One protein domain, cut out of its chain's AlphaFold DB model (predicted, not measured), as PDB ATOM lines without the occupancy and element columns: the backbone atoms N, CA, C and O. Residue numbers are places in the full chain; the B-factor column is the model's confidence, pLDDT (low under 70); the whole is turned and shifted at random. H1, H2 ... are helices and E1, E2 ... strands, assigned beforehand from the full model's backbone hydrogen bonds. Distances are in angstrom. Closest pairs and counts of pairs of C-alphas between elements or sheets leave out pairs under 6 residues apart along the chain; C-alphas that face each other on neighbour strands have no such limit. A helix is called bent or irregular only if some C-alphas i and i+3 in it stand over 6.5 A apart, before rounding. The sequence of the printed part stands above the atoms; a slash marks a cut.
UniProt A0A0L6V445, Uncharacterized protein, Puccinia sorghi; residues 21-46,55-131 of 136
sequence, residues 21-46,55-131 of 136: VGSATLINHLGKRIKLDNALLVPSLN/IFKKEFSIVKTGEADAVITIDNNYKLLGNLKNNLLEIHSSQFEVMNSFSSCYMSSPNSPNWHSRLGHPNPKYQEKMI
ATOM      1  N   VAL A  21     144.860 154.532  89.622       81.69
ATOM      2  CA  VAL A  21     144.699 154.594  91.079       81.69
ATOM      3  C   VAL A  21     146.073 154.775  91.722       81.69
ATOM      4  O   VAL A  21     147.031 154.121  91.315       81.69
ATOM      5  N   GLY A  22     146.182 155.658  92.714       84.50
ATOM      6  CA  GLY A  22     147.439 155.941  93.406       84.50
ATOM      7  C   GLY A  22     147.246 156.569  94.785       84.50
ATOM      8  O   GLY A  22     146.204 156.413  95.420       84.50
ATOM      9  N   SER A  23     148.272 157.275  95.258       86.12
ATOM     10  CA  SER A  23     148.242 158.052  96.503       86.12
ATOM     11  C   SER A  23     148.416 159.535  96.197       86.12
ATOM     12  O   SER A  23     149.282 159.881  95.398       86.12
ATOM     13  N   ALA A  24     147.650 160.398  96.860       88.12
ATOM     14  CA  ALA A  24     147.791 161.850  96.765       88.12
ATOM     15  C   ALA A  24     148.053 162.453  98.151       88.12
ATOM     16  O   ALA A  24     147.478 161.995  99.136       88.12
ATOM     17  N   THR A  25     148.886 163.488  98.234       90.31
ATOM     18  CA  THR A  25     149.143 164.202  99.494       90.31
ATOM     19  C   THR A  25     148.508 165.582  99.430       90.31
ATOM     20  O   THR A  25     148.845 166.376  98.556       90.31
ATOM     21  N   LEU A  26     147.600 165.870 100.362       91.00
ATOM     22  CA  LEU A  26     147.000 167.186 100.550       91.00
ATOM     23  C   LEU A  26     147.798 167.974 101.592       91.00
ATOM     24  O   LEU A  26     147.971 167.525 102.730       91.00
ATOM     25  N   ILE A  27     148.250 169.164 101.214       92.12
ATOM     26  CA  ILE A  27     148.965 170.107 102.073       92.12
ATOM     27  C   ILE A  27     148.067 171.309 102.340       92.12
ATOM     28  O   ILE A  27     147.529 171.899 101.403       92.12
ATOM     29  N   ASN A  28     147.897 171.676 103.608       93.19
ATOM     30  CA  ASN A  28     147.120 172.855 103.981       93.19
ATOM     31  C   ASN A  28     147.984 174.123 104.072       93.19
ATOM     32  O   ASN A  28     149.209 174.077 103.995       93.19
ATOM     33  N   HIS A  29     147.333 175.257 104.332       91.62
ATOM     34  CA  HIS A  29     147.961 176.563 104.554       91.62
ATOM     35  C   HIS A  29     148.974 176.612 105.717       91.62
ATOM     36  O   HIS A  29     149.744 177.561 105.806       91.62
ATOM     37  N   LEU A  30     148.990 175.610 106.605       92.44
ATOM     38  CA  LEU A  30     149.951 175.489 107.710       92.44
ATOM     39  C   LEU A  30     151.127 174.556 107.371       92.44
ATOM     40  O   LEU A  30     151.919 174.228 108.250       92.44
ATOM     41  N   GLY A  31     151.204 174.047 106.138       91.75
ATOM     42  CA  GLY A  31     152.208 173.064 105.722       91.75
ATOM     43  C   GLY A  31     151.982 171.649 106.270       91.75
ATOM     44  O   GLY A  31     152.799 170.759 106.026       91.75
ATOM     45  N   LYS A  32     150.877 171.394 106.987       93.06
ATOM     46  CA  LYS A  32     150.521 170.046 107.447       93.06
ATOM     47  C   LYS A  32     150.066 169.196 106.267       93.06
ATOM     48  O   LYS A  32     149.397 169.680 105.354       93.06
ATOM     49  N   ARG A  33     150.376 167.900 106.329       92.69
ATOM     50  CA  ARG A  33     150.162 166.933 105.245       92.69
ATOM     51  C   ARG A  33     149.154 165.856 105.650       92.69
ATOM     52  O   ARG A  33     149.245 165.325 106.753       92.69
ATOM     53  N   ILE A  34     148.236 165.511 104.749       90.88
ATOM     54  CA  ILE A  34     147.385 164.316 104.837       90.88
ATOM     55  C   ILE A  34     147.597 163.483 103.577       90.88
ATOM     56  O   ILE A  34     147.489 163.996 102.465       90.88
ATOM     57  N   LYS A  35     147.868 162.189 103.754       90.25
ATOM     58  CA  LYS A  35     147.951 161.227 102.654       90.25
ATOM     59  C   LYS A  35     146.573 160.617 102.394       90.25
ATOM     60  O   LYS A  35     145.920 160.142 103.318       90.25
ATOM     61  N   LEU A  36     146.157 160.626 101.135       88.56
ATOM     62  CA  LEU A  36     144.933 160.016 100.635       88.56
ATOM     63  C   LEU A  36     145.310 158.810  99.773       88.56
ATOM     64  O   LEU A  36     145.731 158.960  98.624       88.56
ATOM     65  N   ASP A  37     145.161 157.613 100.333       85.88
ATOM     66  CA  ASP A  37     145.361 156.369  99.593       85.88
ATOM     67  C   ASP A  37     144.153 156.065  98.684       85.88
ATOM     68  O   ASP A  37     143.017 156.482  98.944       85.88
ATOM     69  N   ASN A  38     144.384 155.298  97.616       84.44
ATOM     70  CA  ASN A  38     143.370 154.938  96.616       84.44
ATOM     71  C   ASN A  38     142.709 156.159  95.946       84.44
ATOM     72  O   ASN A  38     141.492 156.173  95.709       84.44
ATOM     73  N   ALA A  39     143.503 157.196  95.677       85.62
ATOM     74  CA  ALA A  39     143.106 158.357  94.893       85.62
ATOM     75  C   ALA A  39     142.957 157.969  93.415       85.62
ATOM     76  O   ALA A  39     143.760 157.198  92.892       85.62
ATOM     77  N   LEU A  40     141.925 158.489  92.750       85.62
ATOM     78  CA  LEU A  40     141.649 158.217  91.339       85.62
ATOM     79  C   LEU A  40     142.177 159.366  90.481       85.62
ATOM     80  O   LEU A  40     141.800 160.516  90.706       85.62
ATOM     81  N   LEU A  41     142.989 159.053  89.474       82.31
ATOM     82  CA  LEU A  41     143.366 160.009  88.439       82.31
ATOM     83  C   LEU A  41     142.277 160.026  87.366       82.31
ATOM     84  O   LEU A  41     142.054 159.022  86.693       82.31
ATOM     85  N   VAL A  42     141.604 161.163  87.207       81.50
ATOM     86  CA  VAL A  42     140.565 161.381  86.190       81.50
ATOM     87  C   VAL A  42     140.955 162.633  85.394       81.50
ATOM     88  O   VAL A  42     140.586 163.734  85.794       81.50
ATOM     89  N   PRO A  43     141.723 162.512  84.293       77.88
ATOM     90  CA  PRO A  43     142.290 163.670  83.588       77.88
ATOM     91  C   PRO A  43     141.245 164.646  83.038       77.88
ATOM     92  O   PRO A  43     141.504 165.837  82.916       77.88
ATOM     93  N   SER A  44     140.052 164.148  82.715       77.00
ATOM     94  CA  SER A  44     138.933 164.939  82.198       77.00
ATOM     95  C   SER A  44     138.133 165.666  83.286       77.00
ATOM     96  O   SER A  44     137.150 166.343  82.979       77.00
ATOM     97  N   LEU A  45     138.525 165.535  84.557       77.88
ATOM     98  CA  LEU A  45     137.893 166.222  85.674       77.88
ATOM     99  C   LEU A  45     138.551 167.589  85.895       77.88
ATOM    100  O   LEU A  45     139.716 167.682  86.261       77.88
ATOM    101  N   ASN A  46     137.775 168.659  85.735       77.12
ATOM    102  CA  ASN A  46     138.292 170.031  85.812       77.12
ATOM    103  C   ASN A  46     138.763 170.458  87.216       77.12
ATOM    104  O   ASN A  46     139.392 171.504  87.352       77.12
ATOM    105  N   ILE A  55     138.848 161.390 104.566       90.25
ATOM    106  CA  ILE A  55     139.789 162.409 105.059       90.25
ATOM    107  C   ILE A  55     139.950 162.423 106.584       90.25
ATOM    108  O   ILE A  55     140.949 162.943 107.069       90.25
ATOM    109  N   PHE A  56     139.016 161.842 107.340       92.88
ATOM    110  CA  PHE A  56     139.031 161.829 108.806       92.88
ATOM    111  C   PHE A  56     138.929 160.405 109.353       92.88
ATOM    112  O   PHE A  56     138.410 159.509 108.685       92.88
ATOM    113  N   LYS A  57     139.414 160.194 110.579       91.56
ATOM    114  CA  LYS A  57     139.274 158.922 111.307       91.56
ATOM    115  C   LYS A  57     138.265 159.002 112.445       91.56
ATOM    116  O   LYS A  57     137.682 157.985 112.805       91.56
ATOM    117  N   LYS A  58     138.110 160.181 113.045       93.50
ATOM    118  CA  LYS A  58     137.299 160.414 114.242       93.50
ATOM    119  C   LYS A  58     136.272 161.507 114.014       93.50
ATOM    120  O   LYS A  58     135.094 161.284 114.255       93.50
ATOM    121  N   GLU A  59     136.715 162.672 113.552       94.62
ATOM    122  CA  GLU A  59     135.878 163.866 113.518       94.62
ATOM    123  C   GLU A  59     136.114 164.685 112.254       94.62
ATOM    124  O   GLU A  59     137.248 164.948 111.848       94.62
ATOM    125  N   PHE A  60     135.010 165.127 111.666       94.94
ATOM    126  CA  PHE A  60     134.989 166.082 110.577       94.94
ATOM    127  C   PHE A  60     133.953 167.150 110.897       94.94
ATOM    128  O   PHE A  60     132.758 166.858 110.953       94.94
ATOM    129  N   SER A  61     134.408 168.381 111.110       95.31
ATOM    130  CA  SER A  61     133.542 169.517 111.403       95.31
ATOM    131  C   SER A  61     133.741 170.621 110.372       95.31
ATOM    132  O   SER A  61     134.857 170.910 109.941       95.31
ATOM    133  N   ILE A  62     132.634 171.228 109.954       94.88
ATOM    134  CA  ILE A  62     132.622 172.398 109.079       94.88
ATOM    135  C   ILE A  62     131.920 173.509 109.840       94.88
ATOM    136  O   ILE A  62     130.781 173.345 110.273       94.88
ATOM    137  N   VAL A  63     132.591 174.647 109.973       95.44
ATOM    138  CA  VAL A  63     132.032 175.844 110.595       95.44
ATOM    139  C   VAL A  63     132.025 176.954 109.562       95.44
ATOM    140  O   VAL A  63     133.071 177.316 109.029       95.44
ATOM    141  N   LYS A  64     130.845 177.502 109.281       94.44
ATOM    142  CA  LYS A  64     130.698 178.692 108.447       94.44
ATOM    143  C   LYS A  64     131.096 179.918 109.275       94.44
ATOM    144  O   LYS A  64     130.504 180.151 110.324       94.44
ATOM    145  N   THR A  65     132.108 180.662 108.839       91.19
ATOM    146  CA  THR A  65     132.696 181.785 109.598       91.19
ATOM    147  C   THR A  65     132.344 183.162 109.034       91.19
ATOM    148  O   THR A  65     132.589 184.163 109.696       91.19
ATOM    149  N   GLY A  66     131.758 183.221 107.836       85.56
ATOM    150  CA  GLY A  66     131.293 184.447 107.179       85.56
ATOM    151  C   GLY A  66     130.131 184.159 106.226       85.56
ATOM    152  O   GLY A  66     129.529 183.090 106.298       85.56
ATOM    153  N   GLU A  67     129.806 185.074 105.305       85.38
ATOM    154  CA  GLU A  67     128.714 184.848 104.337       85.38
ATOM    155  C   GLU A  67     128.986 183.666 103.398       85.38
ATOM    156  O   GLU A  67     128.078 182.874 103.124       85.38
ATOM    157  N   ALA A  68     130.235 183.522 102.954       89.00
ATOM    158  CA  ALA A  68     130.679 182.446 102.073       89.00
ATOM    159  C   ALA A  68     131.820 181.609 102.668       89.00
ATOM    160  O   ALA A  68     132.035 180.496 102.204       89.00
ATOM    161  N   ASP A  69     132.526 182.087 103.691       94.25
ATOM    162  CA  ASP A  69     133.717 181.405 104.202       94.25
ATOM    163  C   ASP A  69     133.372 180.275 105.178       94.25
ATOM    164  O   ASP A  69     132.426 180.357 105.971       94.25
ATOM    165  N   ALA A  70     134.178 179.221 105.133       94.94
ATOM    166  CA  ALA A  70     134.072 178.050 105.978       94.94
ATOM    167  C   ALA A  70     135.452 177.543 106.413       94.94
ATOM    168  O   ALA A  70     136.411 177.479 105.641       94.94
ATOM    169  N   VAL A  71     135.528 177.103 107.664       95.88
ATOM    170  CA  VAL A  71     136.685 176.414 108.229       95.88
ATOM    171  C   VAL A  71     136.318 174.952 108.417       95.88
ATOM    172  O   VAL A  71     135.331 174.630 109.079       95.88
ATOM    173  N   ILE A  72     137.124 174.060 107.846       95.69
ATOM    174  CA  ILE A  72     136.996 172.617 108.039       95.69
ATOM    175  C   ILE A  72     138.058 172.165 109.031       95.69
ATOM    176  O   ILE A  72     139.248 172.417 108.821       95.69
ATOM    177  N   THR A  73     137.641 171.459 110.074       96.12
ATOM    178  CA  THR A  73     138.540 170.825 111.039       96.12
ATOM    179  C   THR A  73     138.416 169.309 110.931       96.12
ATOM    180  O   THR A  73     137.323 168.749 110.942       96.12
ATOM    181  N   ILE A  74     139.563 168.650 110.791       95.56
ATOM    182  CA  ILE A  74     139.701 167.204 110.630       95.56
ATOM    183  C   ILE A  74     140.508 166.673 111.811       95.56
ATOM    184  O   ILE A  74     141.638 167.121 112.052       95.56
ATOM    185  N   ASP A  75     139.919 165.730 112.547       93.94
ATOM    186  CA  ASP A  75     140.505 165.044 113.704       93.94
ATOM    187  C   ASP A  75     141.189 166.003 114.703       93.94
ATOM    188  O   ASP A  75     142.234 165.683 115.274       93.94
ATOM    189  N   ASN A  76     140.633 167.214 114.858       89.62
ATOM    190  CA  ASN A  76     141.119 168.316 115.702       89.62
ATOM    191  C   ASN A  76     142.576 168.756 115.478       89.62
ATOM    192  O   ASN A  76     143.115 169.553 116.241       89.62
ATOM    193  N   ASN A  77     143.214 168.291 114.404       90.12
ATOM    194  CA  ASN A  77     144.644 168.488 114.167       90.12
ATOM    195  C   ASN A  77     144.960 169.089 112.802       90.12
ATOM    196  O   ASN A  77     146.047 169.650 112.612       90.12
ATOM    197  N   TYR A  78     144.029 168.993 111.859       93.69
ATOM    198  CA  TYR A  78     144.214 169.465 110.502       93.69
ATOM    199  C   TYR A  78     143.096 170.431 110.129       93.69
ATOM    200  O   TYR A  78     141.922 170.154 110.360       93.69
ATOM    201  N   LYS A  79     143.474 171.585 109.575       95.25
ATOM    202  CA  LYS A  79     142.541 172.652 109.207       95.25
ATOM    203  C   LYS A  79     142.621 172.943 107.723       95.25
ATOM    204  O   LYS A  79     143.721 173.086 107.187       95.25
ATOM    205  N   LEU A  80     141.467 173.072 107.089       95.00
ATOM    206  CA  LEU A  80     141.325 173.548 105.721       95.00
ATOM    207  C   LEU A  80     140.461 174.803 105.719       95.00
ATOM    208  O   LEU A  80     139.566 174.954 106.551       95.00
ATOM    209  N   LEU A  81     140.762 175.695 104.784       94.81
ATOM    210  CA  LEU A  81     139.965 176.882 104.523       94.81
ATOM    211  C   LEU A  81     139.182 176.625 103.243       94.81
ATOM    212  O   LEU A  81     139.706 176.035 102.296       94.81
ATOM    213  N   GLY A  82     137.918 177.008 103.228       93.75
ATOM    214  CA  GLY A  82     137.061 176.794 102.080       93.75
ATOM    215  C   GLY A  82     135.975 177.843 101.983       93.75
ATOM    216  O   GLY A  82     135.698 178.542 102.949       93.75
ATOM    217  N   ASN A  83     135.359 177.928 100.811       94.12
ATOM    218  CA  ASN A  83     134.242 178.821 100.549       94.12
ATOM    219  C   ASN A  83     133.050 178.006 100.047       94.12
ATOM    220  O   ASN A  83     133.200 177.043  99.296       94.12
ATOM    221  N   LEU A  84     131.852 178.412 100.445       89.50
ATOM    222  CA  LEU A  84     130.588 177.889  99.960       89.50
ATOM    223  C   LEU A  84     130.208 178.652  98.690       89.50
ATOM    224  O   LEU A  84     129.792 179.807  98.745       89.50
ATOM    225  N   LYS A  85     130.355 178.006  97.532       84.06
ATOM    226  CA  LYS A  85     130.020 178.576  96.222       84.06
ATOM    227  C   LYS A  85     129.261 177.554  95.391       84.06
ATOM    228  O   LYS A  85     129.656 176.398  95.329       84.06
ATOM    229  N   ASN A  86     128.171 177.969  94.743       81.94
ATOM    230  CA  ASN A  86     127.321 177.082  93.932       81.94
ATOM    231  C   ASN A  86     126.838 175.835  94.699       81.94
ATOM    232  O   ASN A  86     126.771 174.746  94.134       81.94
ATOM    233  N   ASN A  87     126.541 175.985  95.995       80.19
ATOM    234  CA  ASN A  87     126.198 174.884  96.905       80.19
ATOM    235  C   ASN A  87     127.301 173.815  97.061       80.19
ATOM    236  O   ASN A  87     127.026 172.702  97.503       80.19
ATOM    237  N   LEU A  88     128.550 174.148  96.724       86.69
ATOM    238  CA  LEU A  88     129.730 173.313  96.919       86.69
ATOM    239  C   LEU A  88     130.665 173.947  97.944       86.69
ATOM    240  O   LEU A  88     130.787 175.169  98.023       86.69
ATOM    241  N   LEU A  89     131.364 173.098  98.694       90.56
ATOM    242  CA  LEU A  89     132.468 173.507  99.551       90.56
ATOM    243  C   LEU A  89     133.770 173.452  98.746       90.56
ATOM    244  O   LEU A  89     134.341 172.382  98.535       90.56
ATOM    245  N   GLU A  90     134.221 174.607  98.271       91.69
ATOM    246  CA  GLU A  90     135.477 174.751  97.541       91.69
ATOM    247  C   GLU A  90     136.618 174.996  98.525       91.69
ATOM    248  O   GLU A  90     136.629 175.997  99.233       91.69
ATOM    249  N   ILE A  91     137.590 174.088  98.574       92.06
ATOM    250  CA  ILE A  91     138.757 174.210  99.452       92.06
ATOM    251  C   ILE A  91     139.796 175.099  98.765       92.06
ATOM    252  O   ILE A  91     140.151 174.856  97.611       92.06
ATOM    253  N   HIS A  92     140.285 176.116  99.468       86.94
ATOM    254  CA  HIS A  92     141.303 177.044  98.986       86.94
ATOM    255  C   HIS A  92     142.524 177.047  99.919       86.94
ATOM    256  O   HIS A  92     142.515 176.446 100.995       86.94
ATOM    257  N   SER A  93     143.614 177.690  99.486       84.12
ATOM    258  CA  SER A  93     144.883 177.728 100.237       84.12
ATOM    259  C   SER A  93     145.398 176.335 100.638       84.12
ATOM    260  O   SER A  93     145.992 176.143 101.699       84.12
ATOM    261  N   SER A  94     145.151 175.349  99.776       82.44
ATOM    262  CA  SER A  94     145.640 173.980  99.898       82.44
ATOM    263  C   SER A  94     146.226 173.525  98.574       82.44
ATOM    264  O   SER A  94     145.733 173.910  97.513       82.44
ATOM    265  N   GLN A  95     147.247 172.683  98.632       84.44
ATOM    266  CA  GLN A  95     147.933 172.162  97.457       84.44
ATOM    267  C   GLN A  95     147.919 170.638  97.492       84.44
ATOM    268  O   GLN A  95     148.083 170.033  98.551       84.44
ATOM    269  N   PHE A  96     147.738 170.019  96.331       80.56
ATOM    270  CA  PHE A  96     148.036 168.604  96.164       80.56
ATOM    271  C   PHE A  96     149.473 168.481  95.673       80.56
ATOM    272  O   PHE A  96     149.808 169.036  94.627       80.56
ATOM    273  N   GLU A  97     150.315 167.745  96.398       78.44
ATOM    274  CA  GLU A  97     151.563 167.285  95.790       78.44
ATOM    275  C   GLU A  97     151.206 166.332  94.652       78.44
ATOM    276  O   GLU A  97     150.389 165.417  94.817       78.44
ATOM    277  N   VAL A  98     151.790 166.604  93.482       57.22
ATOM    278  CA  VAL A  98     151.569 165.838  92.256       57.22
ATOM    279  C   VAL A  98     151.797 164.359  92.558       57.22
ATOM    280  O   VAL A  98     152.806 163.981  93.153       57.22
ATOM    281  N   MET A  99     150.857 163.515  92.130       54.97
ATOM    282  CA  MET A  99     151.063 162.069  92.063       54.97
ATOM    283  C   MET A  99     152.292 161.833  91.175       54.97
ATOM    284  O   MET A  99     152.197 162.014  89.965       54.97
ATOM    285  N   ASN A 100     153.458 161.554  91.772       45.50
ATOM    286  CA  ASN A 100     154.759 161.574  91.091       45.50
ATOM    287  C   ASN A 100     154.704 160.953  89.684       45.50
ATOM    288  O   ASN A 100     154.462 159.754  89.523       45.50
ATOM    289  N   SER A 101     154.947 161.793  88.678       45.12
ATOM    290  CA  SER A 101     155.121 161.417  87.277       45.12
ATOM    291  C   SER A 101     156.378 160.547  87.137       45.12
ATOM    292  O   SER A 101     157.412 160.876  87.708       45.12
ATOM    293  N   PHE A 102     156.280 159.453  86.374       40.34
ATOM    294  CA  PHE A 102     157.330 158.499  85.950       40.34
ATOM    295  C   PHE A 102     157.724 157.312  86.851       40.34
ATOM    296  O   PHE A 102     158.335 156.386  86.328       40.34
ATOM    297  N   SER A 103     157.361 157.255  88.139       36.06
ATOM    298  CA  SER A 103     157.724 156.103  89.007       36.06
ATOM    299  C   SER A 103     156.591 155.597  89.912       36.06
ATOM    300  O   SER A 103     156.713 154.571  90.580       36.06
ATOM    301  N   SER A 104     155.437 156.266  89.922       35.19
ATOM    302  CA  SER A 104     154.269 155.715  90.604       35.19
ATOM    303  C   SER A 104     153.670 154.600  89.744       35.19
ATOM    304  O   SER A 104     153.242 154.813  88.612       35.19
ATOM    305  N   CYS A 105     153.690 153.379  90.271       33.06
ATOM    306  CA  CYS A 105     153.041 152.210  89.696       33.06
ATOM    307  C   CYS A 105     151.521 152.424  89.679       33.06
ATOM    308  O   CYS A 105     150.786 152.003  90.569       33.06
ATOM    309  N   TYR A 106     151.048 153.125  88.653       38.69
ATOM    310  CA  TYR A 106     149.640 153.212  88.327       38.69
ATOM    311  C   TYR A 106     149.161 151.817  87.951       38.69
ATOM    312  O   TYR A 106     149.456 151.316  86.867       38.69
ATOM    313  N   MET A 107     148.423 151.173  88.853       40.72
ATOM    314  CA  MET A 107     147.659 149.999  88.466       40.72
ATOM    315  C   MET A 107     146.537 150.482  87.553       40.72
ATOM    316  O   MET A 107     145.582 151.122  88.003       40.72
ATOM    317  N   SER A 108     146.671 150.207  86.259       39.09
ATOM    318  CA  SER A 108     145.555 150.247  85.328       39.09
ATOM    319  C   SER A 108     144.481 149.308  85.875       39.09
ATOM    320  O   SER A 108     144.669 148.096  85.965       39.09
ATOM    321  N   SER A 109     143.365 149.873  86.332       43.00
ATOM    322  CA  SER A 109     142.239 149.043  86.740       43.00
ATOM    323  C   SER A 109     141.583 148.496  85.468       43.00
ATOM    324  O   SER A 109     141.251 149.289  84.586       43.00
ATOM    325  N   PRO A 110     141.361 147.175  85.345       48.62
ATOM    326  CA  PRO A 110     140.569 146.620  84.243       48.62
ATOM    327  C   PRO A 110     139.105 147.079  84.317       48.62
ATOM    328  O   PRO A 110     138.364 146.984  83.343       48.62
ATOM    329  N   ASN A 111     138.696 147.610  85.471       52.91
ATOM    330  CA  ASN A 111     137.407 148.232  85.675       52.91
ATOM    331  C   ASN A 111     137.559 149.740  85.470       52.91
ATOM    332  O   ASN A 111     138.422 150.371  86.073       52.91
ATOM    333  N   SER A 112     136.690 150.330  84.654       54.69
ATOM    334  CA  SER A 112     136.608 151.772  84.413       54.69
ATOM    335  C   SER A 112     135.446 152.374  85.218       54.69
ATOM    336  O   SER A 112     134.461 152.838  84.632       54.69
ATOM    337  N   PRO A 113     135.488 152.335  86.570       56.16
ATOM    338  CA  PRO A 113     134.335 152.653  87.397       56.16
ATOM    339  C   PRO A 113     133.820 154.049  87.057       56.16
ATOM    340  O   PRO A 113     134.554 155.035  87.129       56.16
ATOM    341  N   ASN A 114     132.543 154.121  86.682       61.31
ATOM    342  CA  ASN A 114     131.867 155.384  86.438       61.31
ATOM    343  C   ASN A 114     131.760 156.140  87.767       61.31
ATOM    344  O   ASN A 114     130.889 155.841  88.594       61.31
ATOM    345  N   TRP A 115     132.655 157.107  87.979       59.44
ATOM    346  CA  TRP A 115     132.742 157.830  89.243       59.44
ATOM    347  C   TRP A 115     131.491 158.679  89.520       59.44
ATOM    348  O   TRP A 115     131.182 158.890  90.692       59.44
ATOM    349  N   HIS A 116     130.723 159.082  88.490       55.25
ATOM    350  CA  HIS A 116     129.451 159.802  88.672       55.25
ATOM    351  C   HIS A 116     128.440 159.006  89.503       55.25
ATOM    352  O   HIS A 116     127.656 159.605  90.235       55.25
ATOM    353  N   SER A 117     128.501 157.669  89.485       56.00
ATOM    354  CA  SER A 117     127.621 156.815  90.301       56.00
ATOM    355  C   SER A 117     127.810 157.028  91.812       56.00
ATOM    356  O   SER A 117     126.983 156.589  92.604       56.00
ATOM    357  N   ARG A 118     128.901 157.686  92.234       57.81
ATOM    358  CA  ARG A 118     129.225 157.971  93.642       57.81
ATOM    359  C   ARG A 118     128.763 159.352  94.114       57.81
ATOM    360  O   ARG A 118     128.866 159.624  95.304       57.81
ATOM    361  N   LEU A 119     128.265 160.208  93.216       58.44
ATOM    362  CA  LEU A 119     127.743 161.541  93.552       58.44
ATOM    363  C   LEU A 119     126.243 161.549  93.896       58.44
ATOM    364  O   LEU A 119     125.664 162.614  94.073       58.44
ATOM    365  N   GLY A 120     125.605 160.380  93.994       53.59
ATOM    366  CA  GLY A 120     124.203 160.282  94.407       53.59
ATOM    367  C   GLY A 120     123.186 160.580  93.303       53.59
ATOM    368  O   GLY A 120     121.990 160.586  93.578       53.59
ATOM    369  N   HIS A 121     123.617 160.763  92.051       58.06
ATOM    370  CA  HIS A 121     122.679 160.685  90.936       58.06
ATOM    371  C   HIS A 121     122.208 159.237  90.781       58.06
ATOM    372  O   HIS A 121     123.052 158.333  90.718       58.06
ATOM    373  N   PRO A 122     120.886 158.993  90.714       55.44
ATOM    374  CA  PRO A 122     120.371 157.678  90.391       55.44
ATOM    375  C   PRO A 122     121.025 157.205  89.097       55.44
ATOM    376  O   PRO A 122     121.038 157.915  88.093       55.44
ATOM    377  N   ASN A 123     121.594 156.003  89.123       63.97
ATOM    378  CA  ASN A 123     121.977 155.328  87.891       63.97
ATOM    379  C   ASN A 123     120.742 155.332  86.967       63.97
ATOM    380  O   ASN A 123     119.676 154.951  87.451       63.97
ATOM    381  N   PRO A 124     120.850 155.719  85.684       66.88
ATOM    382  CA  PRO A 124     119.702 155.793  84.779       66.88
ATOM    383  C   PRO A 124     118.831 154.527  84.789       66.88
ATOM    384  O   PRO A 124     117.613 154.621  84.844       66.88
ATOM    385  N   LYS A 125     119.440 153.337  84.906       65.88
ATOM    386  CA  LYS A 125     118.709 152.061  85.030       65.88
ATOM    387  C   LYS A 125     117.883 151.940  86.316       65.88
ATOM    388  O   LYS A 125     116.880 151.237  86.349       65.88
ATOM    389  N   TYR A 126     118.342 152.547  87.406       66.31
ATOM    390  CA  TYR A 126     117.602 152.624  88.669       66.31
ATOM    391  C   TYR A 126     116.571 153.752  88.649       66.31
ATOM    392  O   TYR A 126     115.509 153.605  89.244       66.31
ATOM    393  N   GLN A 127     116.866 154.847  87.948       68.62
ATOM    394  CA  GLN A 127     115.930 155.941  87.738       68.62
ATOM    395  C   GLN A 127     114.705 155.464  86.953       68.62
ATOM    396  O   GLN A 127     113.599 155.651  87.433       68.62
ATOM    397  N   GLU A 128     114.901 154.739  85.848       76.25
ATOM    398  CA  GLU A 128     113.823 154.116  85.062       76.25
ATOM    399  C   GLU A 128     112.994 153.120  85.888       76.25
ATOM    400  O   GLU A 128     111.790 153.006  85.705       76.25
ATOM    401  N   LYS A 129     113.602 152.409  86.847       74.50
ATOM    402  CA  LYS A 129     112.849 151.524  87.752       74.50
ATOM    403  C   LYS A 129     112.003 152.284  88.776       74.50
ATOM    404  O   LYS A 129     110.948 151.791  89.156       74.50
ATOM    405  N   MET A 130     112.481 153.430  89.261       74.06
ATOM    406  CA  MET A 130     111.760 154.255  90.241       74.06
ATOM    407  C   MET A 130     110.727 155.174  89.582       74.06
ATOM    408  O   MET A 130     109.696 155.466  90.179       74.06
ATOM    409  N   ILE A 131     111.008 155.636  88.365       78.19
ATOM    410  CA  ILE A 131     110.180 156.537  87.569       78.19
ATOM    411  C   ILE A 131     110.210 156.013  86.119       78.19
ATOM    412  O   ILE A 131     111.085 156.409  85.346       78.19
TER     413      ILE A 131
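This is residues 21 to 46 and 55 to 131 of the 136 residues of an uncharacterized protein of Puccinia sorghi (UniProt A0A0L6V445). What shape do these atoms make? Two small antiparallel sheets meet at a corner where E6 runs on into E7: a long, bent hairpin of E1 and E2 with the short E7 beside E1, and a strongly twisted, curled sheet E3 to E6. From E7 a loose tail swings away past the hairpin, and its two short helices, H1 and H2, lie off both sheets. What is it built of? The 103 printed residues hold seven named strands followed by two named helices, class mixed, with sheet orders E2, E1, E7 and E3, E4, E5, E6. How compact is it? It is loose, with a radius of gyration of the C-alphas of 16.9 A and spans of 43 by 43 by 27 A.

What pairs with E1, residues 21 to 27? E1 and E2, residues 33 to 41, form a hairpin, with N 24 and O 36 at 3.0 A; E2 bends by 82 degrees at residue 38. E7, residues 95 to 97, is also antiparallel to E1, with N 27 and O 95 at 2.8 A. How does the other sheet run? E3, residues 60 to 64, E4, residues 69 to 74, E5, residues 78 to 85, and E6, residues 88 to 92, make a meander, each strand the antiparallel neighbour of the one before. N 61 and O 73 are 2.9 A apart, N 72 and O 80 2.9 A, and N 83 and O 90 2.8 A. E6 runs on into E7 across a break of 2 residues, at 72 degrees. Where are the helices? H1, residues 115 to 118, and H2, residues 124 to 130, are apart and on neither sheet. H1 is too short for an O i to N i+4 pair; in H2 2 of 3 are within hydrogen-bond range.

Where do the strands begin? E1 begins at C-alpha 21 (144.699, 154.594, 91.079) and is 19.5 A long; E2 is 19.4 A. Which others are long? E5 is 22.1 A, E4 16.7 A, E3 13.5 A and E6 12.3 A, while E7 is 6.3 A. Where does the last helix end? H1 is 5.6 A long, and H2, 9.8 A long, ends at C-alpha 130 (111.760, 154.255, 90.241).

How large is it? The C-alphas farthest apart, of Gly 31 and Ile 131, are 48.7 A apart. Is anything missing? Residues 47 to 54 are not printed, and C-alphas 46 and 55 are 20.8 A apart across the cut. Where is it long-linked or uncertain? The link from E7 to H1 is long, 17 residues, and pLDDT is under 70 in residues 98 to 127. Residues 116 to 121 and 124 to 129 stand free.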